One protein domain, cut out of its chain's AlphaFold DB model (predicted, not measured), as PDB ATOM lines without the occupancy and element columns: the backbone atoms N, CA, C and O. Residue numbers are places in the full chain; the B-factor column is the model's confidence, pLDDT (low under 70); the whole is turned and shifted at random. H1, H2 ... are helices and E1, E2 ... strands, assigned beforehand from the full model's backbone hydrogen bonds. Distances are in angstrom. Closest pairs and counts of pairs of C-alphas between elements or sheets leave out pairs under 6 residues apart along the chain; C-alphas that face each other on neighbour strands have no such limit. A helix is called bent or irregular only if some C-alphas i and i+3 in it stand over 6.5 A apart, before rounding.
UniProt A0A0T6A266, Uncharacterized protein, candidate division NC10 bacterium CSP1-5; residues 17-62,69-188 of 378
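What this domain is: This is residues 17 to 62 and 69 to 188 of the 378 residues of an uncharacterized protein of candidate division NC10 bacterium CSP1-5 (UniProt A0A0T6A266). A strongly twisted sheet of five short strands has a bundle of three helices packed on it: H2 lies over E7 and E6, H1 packs on H2 and on edge strand E1, and the long H3 covers H2 and part of H1 on the side away from the sheet. A small hairpin, E3 and E4, sits beyond the end of the sheet where E6 begins. The printed part has 166 residues, with three named helices and seven named strands in the order H1 E1 E2 E3 E4 E5 E6 E7 H2 H3. The large sheet runs E1 E2 E7 E6 E5 and is mixed, and the class is mixed, helices and strands. The whole is compact, with a radius of gyration of the C-alphas of 15.4 A and spans of 46 by 42 by 25 A.

How they stand to each other: H1, residues 17 to 29, comes closest to E1, residues 33 to 36, at the C-alphas of Glu 26 and Ile 33, 5.9 A apart. E1 is parallel to E2, residues 51 to 54, with N 36 and O 53 at 2.7 A. The hairpin of E3, residues 73 to 75, and E4, residues 90 to 92, is antiparallel, with N 74 and O 91 at 2.8 A. E5, residues 102 to 105, E6, residues 111 to 116, and E7, residues 119 to 122, form a meander, each strand the antiparallel neighbour of the one before; N 104 and O 113 are 2.8 A apart, N 121 and O 114 2.8 A. E7 is parallel to E2, with N 54 and O 120 at 2.7 A. H2, residues 134 to 157, runs along the strands, at 23 degrees to E6 on the local plane, with a height over the sheet of 8.7 A. H2 touches H1 at a shallow tilt of 26 degrees, the same way; their closest C-alphas, Leu 18 and Pro 135, are 5.9 A apart. H3, residues 161 to 185, forms a helical hairpin with H2, opposite ways at a shallow tilt of 3 degrees; their closest C-alphas, Ser 154 and Pro 161, are 5.5 A apart. H3 touches H1 with residues 164 to 171 alone, and is not on the sheet. Every O i to N i+4 pair is within hydrogen-bond range in H1, 16 of 20 in H2 and 18 of 21 in H3.

Where its parts are: H1 begins at C-alpha 17 (284.787, 181.127, 241.155) and is 18.8 A long. E1, E2, E5 and E7 are 9.9 A each, E3 6.7 A, E4 6.8 A and E6 14.5 A. H2, 26.7 A, is irregular, with C-alphas 148 and 151 7.8 A apart and a kink of 83 degrees near residue 149. H3, 36.6 A, ends at C-alpha 185 (297.607, 169.767, 249.421).

The domain as a whole: The C-alphas farthest apart, Pro 62 and Gly 187, are 48.2 A apart. Residues 63 to 68 are not printed, with 11.9 A between C-alphas 62 and 69. The links E1 to E2, E3 to E4 and E7 to H2 are long. The pLDDT is under 70 at residues 61 to 62, 69, 95 to 99 and 187 to 188.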
ATOM      1  N   LEU A  17     284.624 181.873 239.905       89.69
ATOM      2  CA  LEU A  17     284.787 181.127 241.155       89.69
ATOM      3  C   LEU A  17     284.159 181.856 242.346       89.69
ATOM      4  O   LEU A  17     283.525 181.238 243.196       89.69
ATOM      5  N   LEU A  18     284.303 183.182 242.377       92.69
ATOM      6  CA  LEU A  18     283.685 184.024 243.393       92.69
ATOM      7  C   LEU A  18     282.159 183.980 243.247       92.69
ATOM      8  O   LEU A  18     281.455 183.787 244.234       92.69
ATOM      9  N   GLN A  19     281.665 184.063 242.009       94.25
ATOM     10  CA  GLN A  19     280.237 183.991 241.702       94.25
ATOM     11  C   GLN A  19     279.590 182.685 242.189       94.25
ATOM     12  O   GLN A  19     278.515 182.736 242.777       94.25
ATOM     13  N   ALA A  20     280.261 181.543 242.020       94.94
ATOM     14  CA  ALA A  20     279.751 180.250 242.478       94.94
ATOM     15  C   ALA A  20     279.549 180.199 244.005       94.94
ATOM     16  O   ALA A  20     278.553 179.661 244.485       94.94
ATOM     17  N   VAL A  21     280.465 180.795 244.781       96.25
ATOM     18  CA  VAL A  21     280.314 180.887 246.244       96.25
ATOM     19  C   VAL A  21     279.159 181.812 246.619       96.25
ATOM     20  O   VAL A  21     278.392 181.483 247.517       96.25
ATOM     21  N   LEU A  22     279.011 182.954 245.940       96.56
ATOM     22  CA  LEU A  22     277.888 183.861 246.198       96.56
ATOM     23  C   LEU A  22     276.549 183.177 245.928       96.56
ATOM     24  O   LEU A  22     275.678 183.231 246.784       96.56
ATOM     25  N   GLU A  23     276.410 182.493 244.790       96.38
ATOM     26  CA  GLU A  23     275.190 181.767 244.411       96.38
ATOM     27  C   GLU A  23     274.800 180.705 245.444       96.38
ATOM     28  O   GLU A  23     273.630 180.583 245.800       96.38
ATOM     29  N   GLU A  24     275.772 179.960 245.971       96.50
ATOM     30  CA  GLU A  24     275.513 178.979 247.025       96.50
ATOM     31  C   GLU A  24     274.951 179.634 248.293       96.50
ATOM     32  O   GLU A  24     273.958 179.157 248.851       96.50
ATOM     33  N   TYR A  25     275.559 180.738 248.742       97.25
ATOM     34  CA  TYR A  25     275.091 181.458 249.925       97.25
ATOM     35  C   TYR A  25     273.741 182.144 249.667       97.25
ATOM     36  O   TYR A  25     272.889 182.117 250.550       97.25
ATOM     37  N   GLU A  26     273.505 182.689 248.470       97.06
ATOM     38  CA  GLU A  26     272.212 183.255 248.063       97.06
ATOM     39  C   GLU A  26     271.091 182.218 248.174       97.06
ATOM     40  O   GLU A  26     270.060 182.468 248.801       97.06
ATOM     41  N   VAL A  27     271.305 181.032 247.596       97.19
ATOM     42  CA  VAL A  27     270.331 179.933 247.617       97.19
ATOM     43  C   VAL A  27     270.077 179.457 249.042       97.19
ATOM     44  O   VAL A  27     268.927 179.244 249.423       97.19
ATOM     45  N   ALA A  28     271.133 179.298 249.840       96.56
ATOM     46  CA  ALA A  28     271.011 178.807 251.205       96.56
ATOM     47  C   ALA A  28     270.319 179.810 252.138       96.56
ATOM     48  O   ALA A  28     269.536 179.401 252.993       96.56
ATOM     49  N   LEU A  29     270.604 181.105 251.986       96.31
ATOM     50  CA  LEU A  29     270.015 182.163 252.807       96.31
ATOM     51  C   LEU A  29     268.626 182.585 252.320       96.31
ATOM     52  O   LEU A  29     267.859 183.134 253.104       96.31
ATOM     53  N   GLY A  30     268.296 182.357 251.047       96.38
ATOM     54  CA  GLY A  30     267.082 182.903 250.439       96.38
ATOM     55  C   GLY A  30     267.113 184.431 250.315       96.38
ATOM     56  O   GLY A  30     266.059 185.061 250.261       96.38
ATOM     57  N   SER A  31     268.307 185.029 250.291       95.69
ATOM     58  CA  SER A  31     268.539 186.473 250.172       95.69
ATOM     59  C   SER A  31     269.583 186.733 249.077       95.69
ATOM     60  O   SER A  31     270.568 185.994 249.000       95.69
ATOM     61  N   PRO A  32     269.382 187.740 248.205       96.81
ATOM     62  CA  PRO A  32     270.351 188.075 247.167       96.81
ATOM     63  C   PRO A  32     271.640 188.652 247.770       96.81
ATOM     64  O   PRO A  32     271.608 189.386 248.752       96.81
ATOM     65  N   ILE A  33     272.790 188.369 247.157       97.06
ATOM     66  CA  ILE A  33     274.101 188.852 247.589       97.06
ATOM     67  C   ILE A  33     274.745 189.615 246.437       97.06
ATOM     68  O   ILE A  33     275.228 189.068 245.448       97.06
ATOM     69  N   HIS A  34     274.814 190.929 246.593       95.25
ATOM     70  CA  HIS A  34     275.404 191.814 245.602       95.25
ATOM     71  C   HIS A  34     276.875 192.069 245.922       95.25
ATOM     72  O   HIS A  34     277.184 192.648 246.962       95.25
ATOM     73  N   ALA A  35     277.778 191.678 245.024       95.44
ATOM     74  CA  ALA A  35     279.208 191.941 245.166       95.44
ATOM     75  C   ALA A  35     279.663 193.164 244.358       95.44
ATOM     76  O   ALA A  35     279.313 193.328 243.189       95.44
ATOM     77  N   TYR A  36     280.496 193.993 244.982       93.69
ATOM     78  CA  TYR A  36     281.018 195.242 244.446       93.69
ATOM     79  C   TYR A  36     282.543 195.258 244.558       93.69
ATOM     80  O   TYR A  36     283.094 195.056 245.637       93.69
ATOM     81  N   ALA A  37     283.221 195.547 243.448       92.44
ATOM     82  CA  ALA A  37     284.656 195.822 243.398       92.44
ATOM     83  C   ALA A  37     284.839 197.288 242.966       92.44
ATOM     84  O   ALA A  37     284.897 197.577 241.761       92.44
ATOM     85  N   PRO A  38     284.789 198.240 243.914       89.06
ATOM     86  CA  PRO A  38     284.894 199.657 243.594       89.06
ATOM     87  C   PRO A  38     286.290 199.988 243.047       89.06
ATOM     88  O   PRO A  38     287.288 199.393 243.444       89.06
ATOM     89  N   ALA A  39     286.366 200.962 242.135       86.62
ATOM     90  CA  ALA A  39     287.647 201.438 241.609       86.62
ATOM     91  C   ALA A  39     288.480 202.178 242.678       86.62
ATOM     92  O   ALA A  39     289.705 202.197 242.609       86.62
ATOM     93  N   SER A  40     287.813 202.771 243.675       87.69
ATOM     94  CA  SER A  40     288.421 203.345 244.876       87.69
ATOM     95  C   SER A  40     288.256 202.419 246.078       87.69
ATOM     96  O   SER A  40     287.225 201.775 246.217       87.69
ATOM     97  N   HIS A  41     289.176 202.475 247.044       90.38
ATOM     98  CA  HIS A  41     289.039 201.785 248.341       90.38
ATOM     99  C   HIS A  41     287.924 202.339 249.243       90.38
ATOM    100  O   HIS A  41     287.822 201.964 250.406       90.38
ATOM    101  N   LEU A  42     287.091 203.243 248.734       89.56
ATOM    102  CA  LEU A  42     285.905 203.745 249.407       89.56
ATOM    103  C   LEU A  42     284.676 203.305 248.623       89.56
ATOM    104  O   LEU A  42     284.598 203.533 247.415       89.56
ATOM    105  N   SER A  43     283.712 202.716 249.322       91.19
ATOM    106  CA  SER A  43     282.407 202.357 248.781       91.19
ATOM    107  C   SER A  43     281.311 202.782 249.755       91.19
ATOM    108  O   SER A  43     281.430 202.521 250.952       91.19
ATOM    109  N   PRO A  44     280.268 203.503 249.316       91.81
ATOM    110  CA  PRO A  44     279.189 203.883 250.210       91.81
ATOM    111  C   PRO A  44     278.354 202.651 250.598       91.81
ATOM    112  O   PRO A  44     278.171 201.752 249.767       91.81
ATOM    113  N   PRO A  45     277.789 202.615 251.820       93.12
ATOM    114  CA  PRO A  45     276.858 201.561 252.192       93.12
ATOM    115  C   PRO A  45     275.662 201.578 251.248       93.12
ATOM    116  O   PRO A  45     275.040 202.616 251.008       93.12
ATOM    117  N   ARG A  46     275.354 200.408 250.700       93.81
ATOM    118  CA  ARG A  46     274.182 200.179 249.868       93.81
ATOM    119  C   ARG A  46     273.004 199.817 250.770       93.81
ATOM    120  O   ARG A  46     273.180 199.372 251.906       93.81
ATOM    121  N   ARG A  47     271.813 200.103 250.265       91.12
ATOM    122  CA  ARG A  47     270.532 199.756 250.874       91.12
ATOM    123  C   ARG A  47     269.690 199.081 249.805       91.12
ATOM    124  O   ARG A  47     269.805 199.437 248.630       91.12
ATOM    125  N   GLY A  48     268.798 198.208 250.235       85.62
ATOM    126  CA  GLY A  48     267.921 197.437 249.364       85.62
ATOM    127  C   GLY A  48     267.893 195.999 249.855       85.62
ATOM    128  O   GLY A  48     268.790 195.599 250.578       85.62
ATOM    129  N   GLY A  49     266.862 195.237 249.493       89.38
ATOM    130  CA  GLY A  49     266.821 193.822 249.866       89.38
ATOM    131  C   GLY A  49     268.065 193.105 249.343       89.38
ATOM    132  O   GLY A  49     268.382 193.231 248.157       89.38
ATOM    133  N   GLY A  50     268.757 192.390 250.219       94.94
ATOM    134  CA  GLY A  50     269.994 191.686 249.926       94.94
ATOM    135  C   GLY A  50     271.148 192.049 250.851       94.94
ATOM    136  O   GLY A  50     271.236 193.141 251.410       94.94
ATOM    137  N   LEU A  51     272.131 191.155 250.890       97.00
ATOM    138  CA  LEU A  51     273.459 191.463 251.396       97.00
ATOM    139  C   LEU A  51     274.290 192.198 250.345       97.00
ATOM    140  O   LEU A  51     274.180 191.980 249.135       97.00
ATOM    141  N   HIS A  52     275.201 193.041 250.816       96.88
ATOM    142  CA  HIS A  52     276.087 193.828 249.968       96.88
ATOM    143  C   HIS A  52     277.552 193.589 250.340       96.88
ATOM    144  O   HIS A  52     278.032 194.079 251.359       96.88
ATOM    145  N   LEU A  53     278.279 192.847 249.509       97.31
ATOM    146  CA  LEU A  53     279.698 192.554 249.682       97.31
ATOM    147  C   LEU A  53     280.555 193.577 248.930       97.31
ATOM    148  O   LEU A  53     280.519 193.643 247.707       97.31
ATOM    149  N   HIS A  54     281.382 194.331 249.638       96.06
ATOM    150  CA  HIS A  54     282.328 195.290 249.075       96.06
ATOM    151  C   HIS A  54     283.739 194.728 249.197       96.06
ATOM    152  O   HIS A  54     284.242 194.528 250.300       96.06
ATOM    153  N   ILE A  55     284.372 194.441 248.066       95.75
ATOM    154  CA  ILE A  55     285.686 193.807 248.011       95.75
ATOM    155  C   ILE A  55     286.767 194.885 248.051       95.75
ATOM    156  O   ILE A  55     286.756 195.805 247.237       95.75
ATOM    157  N   PHE A  56     287.705 194.737 248.985       94.69
ATOM    158  CA  PHE A  56     288.848 195.624 249.191       94.69
ATOM    159  C   PHE A  56     288.476 197.109 249.307       94.69
ATOM    160  O   PHE A  56     288.998 197.983 248.604       94.69
ATOM    161  N   ALA A  57     287.532 197.382 250.210       93.56
ATOM    162  CA  ALA A  57     286.924 198.694 250.376       93.56
ATOM    163  C   ALA A  57     286.599 199.020 251.840       93.56
ATOM    164  O   ALA A  57     286.464 198.138 252.683       93.56
ATOM    165  N   LEU A  58     286.409 200.307 252.117       91.69
ATOM    166  CA  LEU A  58     285.908 200.871 253.368       91.69
ATOM    167  C   LEU A  58     284.615 201.662 253.118       91.69
ATOM    168  O   LEU A  58     284.429 202.194 252.019       91.69
ATOM    169  N   PRO A  59     283.741 201.810 254.131       89.81
ATOM    170  CA  PRO A  59     282.563 202.660 254.018       89.81
ATOM    171  C   PRO A  59     282.954 204.128 253.761       89.81
ATOM    172  O   PRO A  59     283.771 204.703 254.485       89.81
ATOM    173  N   VAL A  60     282.355 204.760 252.743       81.31
ATOM    174  CA  VAL A  60     282.501 206.210 252.488       81.31
ATOM    175  C   VAL A  60     281.973 207.007 253.688       81.31
ATOM    176  O   VAL A  60     280.851 206.785 254.144       81.31
ATOM    177  N   ARG A  61     282.747 207.988 254.175       67.56
ATOM    178  CA  ARG A  61     282.274 208.952 255.183       67.56
ATOM    179  C   ARG A  61     281.323 209.999 254.571       67.56
ATOM    180  O   ARG A  61     281.525 210.412 253.428       67.56
ATOM    181  N   PRO A  62     280.355 210.522 255.347       55.69
ATOM    182  CA  PRO A  62     279.596 211.701 254.947       55.69
ATOM    183  C   PRO A  62     280.519 212.919 254.768       55.69
ATOM    184  O   PRO A  62     281.490 213.109 255.499       55.69
ATOM    185  N   PRO A  69     290.991 211.759 252.621       63.03
ATOM    186  CA  PRO A  69     291.429 210.848 253.659       63.03
ATOM    187  C   PRO A  69     292.462 209.897 253.061       63.03
ATOM    188  O   PRO A  69     292.136 209.059 252.222       63.03
ATOM    189  N   ILE A  70     293.714 210.024 253.500       72.69
ATOM    190  CA  ILE A  70     294.725 208.995 253.276       72.69
ATOM    191  C   ILE A  70     294.245 207.778 254.061       72.69
ATOM    192  O   ILE A  70     294.240 207.791 255.291       72.69
ATOM    193  N   ILE A  71     293.772 206.756 253.350       74.88
ATOM    194  CA  ILE A  71     293.387 205.488 253.960       74.88
ATOM    195  C   ILE A  71     294.688 204.776 254.317       74.88
ATOM    196  O   ILE A  71     295.434 204.420 253.401       74.88
ATOM    197  N   PRO A  72     295.001 204.578 255.608       80.25
ATOM    198  CA  PRO A  72     296.193 203.835 255.965       80.25
ATOM    199  C   PRO A  72     296.023 202.392 255.483       80.25
ATOM    200  O   PRO A  72     295.080 201.701 255.871       80.25
ATOM    201  N   SER A  73     296.927 201.941 254.618       86.56
ATOM    202  CA  SER A  73     297.097 200.520 254.330       86.56
ATOM    203  C   SER A  73     298.079 199.931 255.335       86.56
ATOM    204  O   SER A  73     299.139 200.514 255.564       86.56
ATOM    205  N   VAL A  74     297.744 198.781 255.903       89.88
ATOM    206  CA  VAL A  74     298.657 197.960 256.700       89.88
ATOM    207  C   VAL A  74     299.090 196.756 255.891       89.88
ATOM    208  O   VAL A  74     298.335 196.256 255.056       89.88
ATOM    209  N   GLU A  75     300.306 196.298 256.145       90.75
ATOM    210  CA  GLU A  75     300.783 195.044 255.592       90.75
ATOM    211  C   GLU A  75     300.255 193.886 256.442       90.75
ATOM    212  O   GLU A  75     300.376 193.906 257.669       90.75
ATOM    213  N   ILE A  76     299.627 192.907 255.799       90.38
ATOM    214  CA  ILE A  76     299.178 191.668 256.423       90.38
ATOM    215  C   ILE A  76     299.729 190.485 255.618       90.38
ATOM    216  O   ILE A  76     299.261 190.214 254.513       90.38
ATOM    217  N   PRO A  77     300.723 189.749 256.144       85.12
ATOM    218  CA  PRO A  77     301.377 188.687 255.380       85.12
ATOM    219  C   PRO A  77     300.446 187.493 255.130       85.12
ATOM    220  O   PRO A  77     300.661 186.715 254.202       85.12
ATOM    221  N   ALA A  78     299.399 187.335 255.948       91.50
ATOM    222  CA  ALA A  78     298.444 186.247 255.838       91.50
ATOM    223  C   ALA A  78     297.043 186.652 256.310       91.50
ATOM    224  O   ALA A  78     296.885 187.486 257.205       91.50
ATOM    225  N   VAL A  79     296.035 185.990 255.744       91.88
ATOM    226  CA  VAL A  79     294.628 186.083 256.150       91.88
ATOM    227  C   VAL A  79     294.127 184.686 256.480       91.88
ATOM    228  O   VAL A  79     294.235 183.767 255.670       91.88
ATOM    229  N   PHE A  80     293.599 184.510 257.692       92.69
ATOM    230  CA  PHE A  80     293.189 183.202 258.210       92.69
ATOM    231  C   PHE A  80     294.293 182.118 258.121       92.69
ATOM    232  O   PHE A  80     293.984 180.955 257.890       92.69
ATOM    233  N   SER A  81     295.560 182.465 258.367       88.19
ATOM    234  CA  SER A  81     296.756 181.609 258.161       88.19
ATOM    235  C   SER A  81     297.157 181.336 256.707       88.19
ATOM    236  O   SER A  81     298.180 180.688 256.488       88.19
ATOM    237  N   TRP A  82     296.420 181.801 255.697       88.56
ATOM    238  CA  TRP A  82     296.876 181.681 254.311       88.56
ATOM    239  C   TRP A  82     297.711 182.897 253.936       88.56
ATOM    240  O   TRP A  82     297.206 184.018 253.956       88.56
ATOM    241  N   GLY A  83     298.979 182.658 253.593       88.12
ATOM    242  CA  GLY A  83     299.859 183.682 253.035       88.12
ATOM    243  C   GLY A  83     299.224 184.350 251.816       88.12
ATOM    244  O   GLY A  83     298.685 183.654 250.948       88.12
ATOM    245  N   LEU A  84     299.257 185.680 251.787       89.69
ATOM    246  CA  LEU A  84     298.776 186.455 250.648       89.69
ATOM    247  C   LEU A  84     299.820 186.451 249.528       89.69
ATOM    248  O   LEU A  84     301.012 186.258 249.764       89.69
ATOM    249  N   ARG A  85     299.380 186.650 248.283       89.75
ATOM    250  CA  ARG A  85     300.304 186.753 247.147       89.75
ATOM    251  C   ARG A  85     301.237 187.964 247.333       89.75
ATOM    252  O   ARG A  85     300.724 189.044 247.647       89.75
ATOM    253  N   PRO A  86     302.547 187.848 247.038       86.94
ATOM    254  CA  PRO A  86     303.467 188.980 247.089       86.94
ATOM    255  C   PRO A  86     302.948 190.196 246.317       86.94
ATOM    256  O   PRO A  86     302.500 190.074 245.172       86.94
ATOM    257  N   GLY A  87     302.977 191.366 246.956       86.31
ATOM    258  CA  GLY A  87     302.444 192.615 246.398       86.31
ATOM    259  C   GLY A  87     300.934 192.811 246.591       86.31
ATOM    260  O   GLY A  87     300.422 193.891 246.295       86.31
ATOM    261  N   THR A  88     300.233 191.810 247.131       86.69
ATOM    262  CA  THR A  88     298.830 191.899 247.574       86.69
ATOM    263  C   THR A  88     298.691 191.806 249.095       86.69
ATOM    264  O   THR A  88     297.572 191.770 249.600       86.69
ATOM    265  N   GLU A  89     299.804 191.827 249.838       86.25
ATOM    266  CA  GLU A  89     299.850 191.752 251.309       86.25
ATOM    267  C   GLU A  89     299.329 193.026 251.990       86.25
ATOM    268  O   GLU A  89     299.771 193.391 253.069       86.25
ATOM    269  N   ARG A  90     298.405 193.760 251.370       88.38
ATOM    270  CA  ARG A  90     297.860 195.005 251.905       88.38
ATOM    271  C   ARG A  90     296.426 194.790 252.353       88.38
ATOM    272  O   ARG A  90     295.587 194.313 251.591       88.38
ATOM    273  N   ALA A  91     296.133 195.241 253.564       87.12
ATOM    274  CA  ALA A  91     294.778 195.480 254.023       87.12
ATOM    275  C   ALA A  91     294.552 196.958 254.309       87.12
ATOM    276  O   ALA A  91     295.460 197.710 254.658       87.12
ATOM    277  N   LEU A  92     293.307 197.382 254.173       88.25
ATOM    278  CA  LEU A  92     292.849 198.685 254.611       88.25
ATOM    279  C   LEU A  92     292.732 198.642 256.133       88.25
ATOM    280  O   LEU A  92     292.006 197.807 256.666       88.25
ATOM    281  N   ALA A  93     293.426 199.532 256.841       85.00
ATOM    282  CA  ALA A  93     293.299 199.646 258.286       85.00
ATOM    283  C   ALA A  93     292.122 200.568 258.628       85.00
ATOM    284  O   ALA A  93     292.212 201.788 258.439       85.00
ATOM    285  N   PRO A  94     291.017 200.035 259.175       73.75
ATOM    286  CA  PRO A  94     289.925 200.856 259.656       73.75
ATOM    287  C   PRO A  94     290.394 201.506 260.961       73.75
ATOM    288  O   PRO A  94     290.197 200.981 262.053       73.75
ATOM    289  N   GLY A  95     291.088 202.643 260.865       68.50
ATOM    290  CA  GLY A  95     291.458 203.421 262.047       68.50
ATOM    291  C   GLY A  95     290.214 203.799 262.862       68.50
ATOM    292  O   GLY A  95     289.097 203.762 262.342       68.50
ATOM    293  N   LYS A  96     290.382 204.255 264.114       65.88
ATOM    294  CA  LYS A  96     289.262 204.735 264.964       65.88
ATOM    295  C   LYS A  96     288.362 205.759 264.258       65.88
ATOM    296  O   LYS A  96     287.190 205.894 264.577       65.88
ATOM    297  N   LEU A  97     288.931 206.483 263.296       58.59
ATOM    298  CA  LEU A  97     288.231 207.443 262.458       58.59
ATOM    299  C   LEU A  97     287.409 206.758 261.339       58.59
ATOM    300  O   LEU A  97     286.306 207.199 261.026       58.59
ATOM    301  N   PHE A  98     287.884 205.677 260.735       63.16
ATOM    302  CA  PHE A  98     287.263 205.071 259.548       63.16
ATOM    303  C   PHE A  98     286.329 203.898 259.859       63.16
ATOM    304  O   PHE A  98     285.508 203.539 259.018       63.16
ATOM    305  N   ALA A  99     286.418 203.319 261.059       61.16
ATOM    306  CA  ALA A  99     285.584 202.203 261.485       61.16
ATOM    307  C   ALA A  99     284.136 202.650 261.770       61.16
ATOM    308  O   ALA A  99     283.767 202.934 262.907       61.16
ATOM    309  N   GLN A 100     283.301 202.709 260.733       76.12
ATOM    310  CA  GLN A 100     281.851 202.654 260.907       76.12
ATOM    311  C   GLN A 100     281.415 201.191 260.836       76.12
ATOM    312  O   GLN A 100     281.563 200.553 259.796       76.12
ATOM    313  N   GLY A 101     280.896 200.664 261.946       87.31
ATOM    314  CA  GLY A 101     280.388 199.295 262.029       87.31
ATOM    315  C   GLY A 101     281.176 198.376 262.963       87.31
ATOM    316  O   GLY A 101     282.000 198.820 263.762       87.31
ATOM    317  N   VAL A 102     280.884 197.078 262.877       92.19
ATOM    318  CA  VAL A 102     281.508 196.029 263.693       92.19
ATOM    319  C   VAL A 102     282.652 195.404 262.908       92.19
ATOM    320  O   VAL A 102     282.425 194.751 261.889       92.19
ATOM    321  N   LEU A 103     283.881 195.594 263.386       93.81
ATOM    322  CA  LEU A 103     285.059 194.964 262.797       93.81
ATOM    323  C   LEU A 103     285.121 193.475 263.128       93.81
ATOM    324  O   LEU A 103     284.711 193.026 264.202       93.81
ATOM    325  N   LYS A 104     285.652 192.717 262.177       94.75
ATOM    326  CA  LYS A 104     285.864 191.284 262.267       94.75
ATOM    327  C   LYS A 104     287.336 190.980 262.069       94.75
ATOM    328  O   LYS A 104     287.967 191.458 261.124       94.75
ATOM    329  N   TYR A 105     287.847 190.179 262.991       94.25
ATOM    330  CA  TYR A 105     289.251 189.832 263.083       94.25
ATOM    331  C   TYR A 105     289.425 188.346 262.806       94.25
ATOM    332  O   TYR A 105     288.589 187.538 263.222       94.25
ATOM    333  N   ASP A 106     290.492 187.990 262.101       92.69
ATOM    334  CA  ASP A 106     290.902 186.596 262.018       92.69
ATOM    335  C   ASP A 106     291.561 186.137 263.334       92.69
ATOM    336  O   ASP A 106     291.663 186.881 264.312       92.69
ATOM    337  N   HIS A 107     291.989 184.877 263.390       85.56
ATOM    338  CA  HIS A 107     292.613 184.323 264.596       85.56
ATOM    339  C   HIS A 107     294.036 184.850 264.849       85.56
ATOM    340  O   HIS A 107     294.566 184.625 265.933       85.56
ATOM    341  N   SER A 108     294.646 185.524 263.871       84.31
ATOM    342  CA  SER A 108     295.932 186.212 264.009       84.31
ATOM    343  C   SER A 108     295.757 187.648 264.513       84.31
ATOM    344  O   SER A 108     296.743 188.340 264.745       84.31
ATOM    345  N   GLY A 109     294.514 188.098 264.719       86.88
ATOM    346  CA  GLY A 109     294.197 189.440 265.203       86.88
ATOM    347  C   GLY A 109     294.158 190.501 264.102       86.88
ATOM    348  O   GLY A 109     294.032 191.686 264.411       86.88
ATOM    349  N   HIS A 110     294.226 190.114 262.826       90.50
ATOM    350  CA  HIS A 110     294.139 191.054 261.713       90.50
ATOM    351  C   HIS A 110     292.681 191.411 261.429       90.50
ATOM    352  O   HIS A 110     291.823 190.534 261.344       90.50
ATOM    353  N   ALA A 111     292.390 192.702 261.249       92.62
ATOM    354  CA  ALA A 111     291.077 193.151 260.797       92.62
ATOM    355  C   ALA A 111     290.906 192.804 259.312       92.62
ATOM    356  O   ALA A 111     291.577 193.370 258.454       92.62
ATOM    357  N   ILE A 112     289.998 191.882 259.015       95.38
ATOM    358  CA  ILE A 112     289.819 191.326 257.664       95.38
ATOM    359  C   ILE A 112     288.492 191.730 257.031       95.38
ATOM    360  O   ILE A 112     288.369 191.734 255.805       95.38
ATOM    361  N   ALA A 113     287.505 192.095 257.852       96.62
ATOM    362  CA  ALA A 113     286.221 192.577 257.378       96.62
ATOM    363  C   ALA A 113     285.580 193.587 258.343       96.62
ATOM    364  O   ALA A 113     285.882 193.614 259.537       96.62
ATOM    365  N   GLY A 114     284.662 194.402 257.827       94.94
ATOM    366  CA  GLY A 114     283.787 195.278 258.604       94.94
ATOM    367  C   GLY A 114     282.323 195.078 258.225       94.94
ATOM    368  O   GLY A 114     282.011 194.875 257.054       94.94
ATOM    369  N   ILE A 115     281.424 195.141 259.208       95.50
ATOM    370  CA  ILE A 115     279.978 194.980 259.008       95.50
ATOM    371  C   ILE A 115     279.261 196.286 259.332       95.50
ATOM    372  O   ILE A 115     279.385 196.794 260.447       95.50
ATOM    373  N   LEU A 116     278.458 196.786 258.393       93.94
ATOM    374  CA  LEU A 116     277.634 197.980 258.568       93.94
ATOM    375  C   LEU A 116     276.233 197.759 257.977       93.94
ATOM    376  O   LEU A 116     276.015 197.909 256.774       93.94
ATOM    377  N   GLY A 117     275.273 197.403 258.835       93.56
ATOM    378  CA  GLY A 117     273.930 197.006 258.397       93.56
ATOM    379  C   GLY A 117     273.990 195.735 257.547       93.56
ATOM    380  O   GLY A 117     274.582 194.753 257.976       93.56
ATOM    381  N   GLU A 118     273.436 195.785 256.337       95.75
ATOM    382  CA  GLU A 118     273.446 194.702 255.332       95.75
ATOM    383  C   GLU A 118     274.759 194.640 254.520       95.75
ATOM    384  O   GLU A 118     274.900 193.847 253.590       95.75
ATOM    385  N   ASN A 119     275.743 195.487 254.847       96.62
ATOM    386  CA  ASN A 119     276.983 195.613 254.085       96.62
ATOM    387  C   ASN A 119     278.151 194.914 254.785       96.62
ATOM    388  O   ASN A 119     278.433 195.183 255.956       96.62
ATOM    389  N   ILE A 120     278.878 194.097 254.028       97.38
ATOM    390  CA  ILE A 120     280.137 193.462 254.412       97.38
ATOM    391  C   ILE A 120     281.251 194.108 253.594       97.38
ATOM    392  O   ILE A 120     281.215 194.081 252.371       97.38
ATOM    393  N   TYR A 121     282.259 194.655 254.258       96.75
ATOM    394  CA  TYR A 121     283.438 195.247 253.632       96.75
ATOM    395  C   TYR A 121     284.632 194.337 253.868       96.75
ATOM    396  O   TYR A 121     285.074 194.218 255.007       96.75
ATOM    397  N   LEU A 122     285.154 193.696 252.825       97.19
ATOM    398  CA  LEU A 122     286.421 192.974 252.909       97.19
ATOM    399  C   LEU A 122     287.561 193.982 252.869       97.19
ATOM    400  O   LEU A 122     287.628 194.822 251.972       97.19
ATOM    401  N   LEU A 123     288.457 193.886 253.843       95.88
ATOM    402  CA  LEU A 123     289.522 194.864 254.038       95.88
ATOM    403  C   LEU A 123     290.819 194.478 253.327       95.88
ATOM    404  O   LEU A 123     291.738 195.282 253.304       95.88
ATOM    405  N   PHE A 124     290.894 193.297 252.719       96.00
ATOM    406  CA  PHE A 124     292.051 192.811 251.965       96.00
ATOM    407  C   PHE A 124     291.690 192.569 250.493       96.00
ATOM    408  O   PHE A 124     290.509 192.438 250.149       96.00
ATOM    409  N   ASP A 125     292.701 192.512 249.622       94.88
ATOM    410  CA  ASP A 125     292.509 192.263 248.192       94.88
ATOM    411  C   ASP A 125     292.214 190.784 247.918       94.88
ATOM    412  O   ASP A 125     293.103 189.999 247.588       94.88
ATOM    413  N   LEU A 126     290.943 190.402 248.066       95.56
ATOM    414  CA  LEU A 126     290.475 189.047 247.774       95.56
ATOM    415  C   LEU A 126     290.687 188.666 246.299       95.56
ATOM    416  O   LEU A 126     290.978 187.509 246.019       95.56
ATOM    417  N   GLN A 127     290.542 189.602 245.354       93.38
ATOM    418  CA  GLN A 127     290.646 189.303 243.917       93.38
ATOM    419  C   GLN A 127     292.096 189.182 243.434       93.38
ATOM    420  O   GLN A 127     292.336 188.548 242.410       93.38
ATOM    421  N   GLY A 128     293.053 189.769 244.152       92.81
ATOM    422  CA  GLY A 128     294.484 189.625 243.877       92.81
ATOM    423  C   GLY A 128     295.076 188.261 244.261       92.81
ATOM    424  O   GLY A 128     296.217 187.968 243.889       92.81
ATOM    425  N   GLN A 129     294.321 187.427 244.987       94.56
ATOM    426  CA  GLN A 129     294.781 186.124 245.474       94.56
ATOM    427  C   GLN A 129     294.764 185.037 244.382       94.56
ATOM    428  O   GLN A 129     294.063 185.190 243.380       94.56
ATOM    429  N   PRO A 130     295.517 183.931 244.560       92.81
ATOM    430  CA  PRO A 130     295.444 182.771 243.671       92.81
ATOM    431  C   PRO A 130     294.004 182.266 243.519       92.81
ATOM    432  O   PRO A 130     293.259 182.215 244.502       92.81
ATOM    433  N   GLU A 131     293.609 181.903 242.297       92.50
ATOM    434  CA  GLU A 131     292.219 181.568 241.957       92.50
ATOM    435  C   GLU A 131     291.660 180.438 242.831       92.50
ATOM    436  O   GLU A 131     290.507 180.491 243.257       92.50
ATOM    437  N   GLU A 132     292.495 179.462 243.173       91.19
ATOM    438  CA  GLU A 132     292.174 178.335 244.042       91.19
ATOM    439  C   GLU A 132     291.894 178.732 245.503       91.19
ATOM    440  O   GLU A 132     291.153 178.033 246.198       91.19
ATOM    441  N   LEU A 133     292.437 179.862 245.975       92.25
ATOM    442  CA  LEU A 133     292.239 180.354 247.343       92.25
ATOM    443  C   LEU A 133     291.042 181.296 247.470       92.25
ATOM    444  O   LEU A 133     290.460 181.389 248.554       92.25
ATOM    445  N   VAL A 134     290.640 181.971 246.387       94.94
ATOM    446  CA  VAL A 134     289.535 182.945 246.409       94.94
ATOM    447  C   VAL A 134     288.243 182.361 247.005       94.94
ATOM    448  O   VAL A 134     287.692 182.990 247.917       94.94
ATOM    449  N   PRO A 135     287.756 181.168 246.595       95.56
ATOM    450  CA  PRO A 135     286.547 180.584 247.177       95.56
ATOM    451  C   PRO A 135     286.671 180.342 248.679       95.56
ATOM    452  O   PRO A 135     285.751 180.644 249.439       95.56
ATOM    453  N   LEU A 136     287.817 179.820 249.115       95.31
ATOM    454  CA  LEU A 136     288.057 179.484 250.512       95.31
ATOM    455  C   LEU A 136     288.097 180.743 251.384       95.31
ATOM    456  O   LEU A 136     287.421 180.798 252.411       95.31
ATOM    457  N   LEU A 137     288.845 181.764 250.961       96.25
ATOM    458  CA  LEU A 137     288.968 183.021 251.697       96.25
ATOM    459  C   LEU A 137     287.631 183.762 251.781       96.25
ATOM    460  O   LEU A 137     287.291 184.285 252.844       96.25
ATOM    461  N   LEU A 138     286.840 183.756 250.702       97.38
ATOM    462  CA  LEU A 138     285.497 184.334 250.717       97.38
ATOM    463  C   LEU A 138     284.583 183.606 251.706       97.38
ATOM    464  O   LEU A 138     283.952 184.251 252.543       97.38
ATOM    465  N   ARG A 139     284.545 182.269 251.658       97.44
ATOM    466  CA  ARG A 139     283.751 181.467 252.599       97.44
ATOM    467  C   ARG A 139     284.133 181.740 254.047       97.44
ATOM    468  O   ARG A 139     283.263 181.987 254.872       97.44
ATOM    469  N   LYS A 140     285.432 181.777 254.357       96.50
ATOM    470  CA  LYS A 140     285.921 182.115 255.703       96.50
ATOM    471  C   LYS A 140     285.489 183.511 256.143       96.50
ATOM    472  O   LYS A 140     285.107 183.695 257.299       96.50
ATOM    473  N   ALA A 141     285.520 184.487 255.236       97.00
ATOM    474  CA  ALA A 141     285.036 185.831 255.520       97.00
ATOM    475  C   ALA A 141     283.527 185.847 255.800       97.00
ATOM    476  O   ALA A 141     283.098 186.498 256.753       97.00
ATOM    477  N   PHE A 142     282.729 185.091 255.043       97.44
ATOM    478  CA  PHE A 142     281.299 184.933 255.306       97.44
ATOM    479  C   PHE A 142     281.005 184.210 256.617       97.44
ATOM    480  O   PHE A 142     280.209 184.723 257.402       97.44
ATOM    481  N   ASP A 143     281.678 183.102 256.914       94.75
ATOM    482  CA  ASP A 143     281.511 182.375 258.177       94.75
ATOM    483  C   ASP A 143     281.770 183.295 259.383       94.75
ATOM    484  O   ASP A 143     281.049 183.261 260.382       94.75
ATOM    485  N   LEU A 144     282.766 184.182 259.267       94.88
ATOM    486  CA  LEU A 144     283.091 185.165 260.296       94.88
ATOM    487  C   LEU A 144     282.073 186.314 260.383       94.88
ATOM    488  O   LEU A 144     281.741 186.776 261.483       94.88
ATOM    489  N   CYS A 145     281.604 186.817 259.239       97.00
ATOM    490  CA  CYS A 145     280.740 187.993 259.196       97.00
ATOM    491  C   CYS A 145     279.280 187.653 259.496       97.00
ATOM    492  O   CYS A 145     278.674 188.268 260.377       97.00
ATOM    493  N   LEU A 146     278.728 186.648 258.814       96.12
ATOM    494  CA  LEU A 146     277.298 186.337 258.833       96.12
ATOM    495  C   LEU A 146     276.809 185.871 260.206       96.12
ATOM    496  O   LEU A 146     275.681 186.178 260.584       96.12
ATOM    497  N   GLY A 147     277.666 185.236 261.014       91.00
ATOM    498  CA  GLY A 147     277.333 184.914 262.406       91.00
ATOM    499  C   GLY A 147     276.965 186.159 263.229       91.00
ATOM    500  O   GLY A 147     276.026 186.135 264.024       91.00
ATOM    501  N   GLY A 148     277.647 187.284 262.973       89.00
ATOM    502  CA  GLY A 148     277.332 188.583 263.574       89.00
ATOM    503  C   GLY A 148     276.131 189.298 262.949       89.00
ATOM    504  O   GLY A 148     275.663 190.280 263.514       89.00
ATOM    505  N   MET A 149     275.631 188.814 261.810       94.31
ATOM    506  CA  MET A 149     274.513 189.397 261.058       94.31
ATOM    507  C   MET A 149     273.219 188.595 261.200       94.31
ATOM    508  O   MET A 149     272.239 188.915 260.538       94.31
ATOM    509  N   SER A 150     273.176 187.581 262.070       92.25
ATOM    510  CA  SER A 150     272.008 186.698 262.209       92.25
ATOM    511  C   SER A 150     270.692 187.453 262.436       92.25
ATOM    512  O   SER A 150     269.679 187.086 261.848       92.25
ATOM    513  N   GLY A 151     270.702 188.542 263.214       90.25
ATOM    514  CA  GLY A 151     269.528 189.401 263.403       90.25
ATOM    515  C   GLY A 151     269.084 190.129 262.128       90.25
ATOM    516  O   GLY A 151     267.894 190.142 261.828       90.25
ATOM    517  N   VAL A 152     270.029 190.674 261.354       92.19
ATOM    518  CA  VAL A 152     269.750 191.347 260.068       92.19
ATOM    519  C   VAL A 152     269.178 190.342 259.070       92.19
ATOM    520  O   VAL A 152     268.104 190.561 258.525       92.19
ATOM    521  N   LEU A 153     269.828 189.186 258.936       94.38
ATOM    522  CA  LEU A 153     269.388 188.099 258.060       94.38
ATOM    523  C   LEU A 153     268.002 187.567 258.434       94.38
ATOM    524  O   LEU A 153     267.211 187.236 257.558       94.38
ATOM    525  N   SER A 154     267.690 187.486 259.730       93.81
ATOM    526  CA  SER A 154     266.366 187.050 260.197       93.81
ATOM    527  C   SER A 154     265.273 188.020 259.756       93.81
ATOM    528  O   SER A 154     264.225 187.596 259.280       93.81
ATOM    529  N   LEU A 155     265.529 189.327 259.883       92.31
ATOM    530  CA  LEU A 155     264.596 190.364 259.441       92.31
ATOM    531  C   LEU A 155     264.408 190.344 257.924       92.31
ATOM    532  O   LEU A 155     263.286 190.468 257.446       92.31
ATOM    533  N   GLU A 156     265.496 190.165 257.184       91.50
ATOM    534  CA  GLU A 156     265.496 190.217 255.726       91.50
ATOM    535  C   GLU A 156     264.812 189.000 255.089       91.50
ATOM    536  O   GLU A 156     264.022 189.132 254.158       91.50
ATOM    537  N   THR A 157     265.087 187.809 255.618       92.75
ATOM    538  CA  THR A 157     264.565 186.542 255.080       92.75
ATOM    539  C   THR A 157     263.210 186.154 255.674       92.75
ATOM    540  O   THR A 157     262.593 185.191 255.224       92.75
ATOM    541  N   GLY A 158     262.762 186.842 256.731       93.94
ATOM    542  CA  GLY A 158     261.599 186.446 257.531       93.94
ATOM    543  C   GLY A 158     261.804 185.157 258.340       93.94
ATOM    544  O   GLY A 158     260.853 184.652 258.939       93.94
ATOM    545  N   SER A 159     263.022 184.611 258.366       94.06
ATOM    546  CA  SER A 159     263.353 183.395 259.114       94.06
ATOM    547  C   SER A 159     263.563 183.688 260.597       94.06
ATOM    548  O   SER A 159     263.997 184.769 260.993       94.06
ATOM    549  N   LEU A 160     263.319 182.690 261.449       92.06
ATOM    550  CA  LEU A 160     263.632 182.811 262.871       92.06
ATOM    551  C   LEU A 160     265.160 182.780 263.092       92.06
ATOM    552  O   LEU A 160     265.854 182.023 262.408       92.06
ATOM    553  N   PRO A 161     265.705 183.486 264.105       88.81
ATOM    554  CA  PRO A 161     267.153 183.555 264.335       88.81
ATOM    555  C   PRO A 161     267.871 182.206 264.431       88.81
ATOM    556  O   PRO A 161     268.982 182.050 263.926       88.81
ATOM    557  N   HIS A 162     267.237 181.200 265.036       85.19
ATOM    558  CA  HIS A 162     267.821 179.863 265.143       85.19
ATOM    559  C   HIS A 162     267.866 179.123 263.794       85.19
ATOM    560  O   HIS A 162     268.781 178.339 263.562       85.19
ATOM    561  N   GLN A 163     266.918 179.377 262.884       92.69
ATOM    562  CA  GLN A 163     266.924 178.788 261.540       92.69
ATOM    563  C   GLN A 163     268.084 179.353 260.723       92.69
ATOM    564  O   GLN A 163     268.833 178.588 260.118       92.69
ATOM    565  N   VAL A 164     268.297 180.672 260.795       93.25
ATOM    566  CA  VAL A 164     269.460 181.332 260.183       93.25
ATOM    567  C   VAL A 164     270.758 180.729 260.719       93.25
ATOM    568  O   VAL A 164     271.636 180.374 259.940       93.25
ATOM    569  N   GLN A 165     270.878 180.527 262.035       90.31
ATOM    570  CA  GLN A 165     272.064 179.887 262.619       90.31
ATOM    571  C   GLN A 165     272.298 178.462 262.098       90.31
ATOM    572  O   GLN A 165     273.441 178.104 261.817       90.31
ATOM    573  N   ILE A 166     271.244 177.658 261.922       89.56
ATOM    574  CA  ILE A 166     271.352 176.310 261.339       89.56
ATOM    575  C   ILE A 166     271.857 176.383 259.892       89.56
ATOM    576  O   ILE A 166     272.727 175.597 259.514       89.56
ATOM    577  N   ILE A 167     271.344 177.320 259.089       94.94
ATOM    578  CA  ILE A 167     271.789 177.531 257.703       94.94
ATOM    579  C   ILE A 167     273.273 177.916 257.677       94.94
ATOM    580  O   ILE A 167     274.058 177.270 256.985       94.94
ATOM    581  N   LEU A 168     273.681 178.899 258.486       94.12
ATOM    582  CA  LEU A 168     275.076 179.338 258.575       94.12
ATOM    583  C   LEU A 168     276.013 178.215 259.037       94.12
ATOM    584  O   LEU A 168     277.109 178.063 258.505       94.12
ATOM    585  N   HIS A 169     275.574 177.384 259.984       90.44
ATOM    586  CA  HIS A 169     276.340 176.217 260.418       90.44
ATOM    587  C   HIS A 169     276.508 175.180 259.296       90.44
ATOM    588  O   HIS A 169     277.556 174.553 259.174       90.44
ATOM    589  N   ARG A 170     275.485 174.970 258.460       92.12
ATOM    590  CA  ARG A 170     275.594 174.067 257.303       92.12
ATOM    591  C   ARG A 170     276.556 174.611 256.250       92.12
ATOM    592  O   ARG A 170     277.336 173.834 255.716       92.12
ATOM    593  N   LEU A 171     276.528 175.920 255.999       93.50
ATOM    594  CA  LEU A 171     277.418 176.592 255.044       93.50
ATOM    595  C   LEU A 171     278.891 176.577 255.479       93.50
ATOM    596  O   LEU A 171     279.774 176.461 254.631       93.50
ATOM    597  N   SER A 172     279.170 176.624 256.784       92.00
ATOM    598  CA  SER A 172     280.547 176.604 257.294       92.00
ATOM    599  C   SER A 172     281.205 175.217 257.247       92.00
ATOM    600  O   SER A 172     282.434 175.104 257.256       92.00
ATOM    601  N   HIS A 173     280.416 174.141 257.157       86.88
ATOM    602  CA  HIS A 173     280.942 172.775 257.127       86.88
ATOM    603  C   HIS A 173     281.765 172.477 255.852       86.88
ATOM    604  O   HIS A 173     282.914 172.048 255.987       86.88
ATOM    605  N   PRO A 174     281.280 172.752 254.620       88.69
ATOM    606  CA  PRO A 174     282.108 172.681 253.413       88.69
ATOM    607  C   PRO A 174     283.383 173.526 253.500       88.69
ATOM    608  O   PRO A 174     284.442 173.087 253.055       88.69
ATOM    609  N   THR A 175     283.323 174.707 254.126       89.50
ATOM    610  CA  THR A 175     284.501 175.562 254.332       89.50
ATOM    611  C   THR A 175     285.569 174.868 255.174       89.50
ATOM    612  O   THR A 175     286.762 174.998 254.893       89.50
ATOM    613  N   ALA A 176     285.167 174.129 256.212       83.00
ATOM    614  CA  ALA A 176     286.083 173.363 257.050       83.00
ATOM    615  C   ALA A 176     286.758 172.217 256.278       83.00
ATOM    616  O   ALA A 176     287.961 172.019 256.433       83.00
ATOM    617  N   LEU A 177     286.021 171.523 255.407       82.81
ATOM    618  CA  LEU A 177     286.582 170.472 254.552       82.81
ATOM    619  C   LEU A 177     287.577 171.043 253.534       82.81
ATOM    620  O   LEU A 177     288.715 170.593 253.484       82.81
ATOM    621  N   LEU A 178     287.209 172.117 252.827       85.94
ATOM    622  CA  LEU A 178     288.107 172.800 251.885       85.94
ATOM    623  C   LEU A 178     289.377 173.331 252.563       85.94
ATOM    624  O   LEU A 178     290.460 173.292 251.987       85.94
ATOM    625  N   THR A 179     289.250 173.818 253.802       85.94
ATOM    626  CA  THR A 179     290.399 174.222 254.627       85.94
ATOM    627  C   THR A 179     291.355 173.052 254.832       85.94
ATOM    628  O   THR A 179     292.560 173.212 254.666       85.94
ATOM    629  N   LEU A 180     290.816 171.888 255.200       79.62
ATOM    630  CA  LEU A 180     291.600 170.689 255.467       79.62
ATOM    631  C   LEU A 180     292.275 170.171 254.192       79.62
ATOM    632  O   LEU A 180     293.464 169.862 254.220       79.62
ATOM    633  N   ASP A 181     291.551 170.135 253.075       83.19
ATOM    634  CA  ASP A 181     292.084 169.702 251.783       83.19
ATOM    635  C   ASP A 181     293.231 170.602 251.314       83.19
ATOM    636  O   ASP A 181     294.268 170.101 250.886       83.19
ATOM    637  N   GLN A 182     293.096 171.923 251.465       83.75
ATOM    638  CA  GLN A 182     294.153 172.879 251.117       83.75
ATOM    639  C   GLN A 182     295.383 172.753 252.023       83.75
ATOM    640  O   GLN A 182     296.512 172.815 251.536       83.75
ATOM    641  N   LEU A 183     295.189 172.533 253.328       79.88
ATOM    642  CA  LEU A 183     296.298 172.255 254.250       79.88
ATOM    643  C   LEU A 183     297.025 170.957 253.872       79.88
ATOM    644  O   LEU A 183     298.252 170.919 253.854       79.88
ATOM    645  N   ASN A 184     296.281 169.915 253.498       78.06
ATOM    646  CA  ASN A 184     296.857 168.653 253.041       78.06
ATOM    647  C   ASN A 184     297.603 168.802 251.704       78.06
ATOM    648  O   ASN A 184     298.683 168.233 251.540       78.06
ATOM    649  N   ALA A 185     297.045 169.562 250.756       81.12
ATOM    650  CA  ALA A 185     297.607 169.767 249.421       81.12
ATOM    651  C   ALA A 185     298.909 170.578 249.435       81.12
ATOM    652  O   ALA A 185     299.784 170.335 248.607       81.12
ATOM    653  N   ARG A 186     299.072 171.497 250.394       74.50
ATOM    654  CA  ARG A 186     300.307 172.279 250.559       74.50
ATOM    655  C   ARG A 186     301.528 171.443 250.930       74.50
ATOM    656  O   ARG A 186     302.633 171.969 250.925       74.50
ATOM    657  N   GLY A 187     301.362 170.167 251.280       61.09
ATOM    658  CA  GLY A 187     302.470 169.379 251.819       61.09
ATOM    659  C   GLY A 187     302.923 169.860 253.201       61.09
ATOM    660  O   GLY A 187     303.801 169.226 253.785       61.09
ATOM    661  N   ASP A 188     302.247 170.869 253.769       51.97
ATOM    662  CA  ASP A 188     302.291 171.303 255.170       51.97
ATOM    663  C   ASP A 188     301.647 170.246 256.086       51.97
ATOM    664  O   ASP A 188     300.923 170.532 257.042       51.97
TER     665      ASP A 188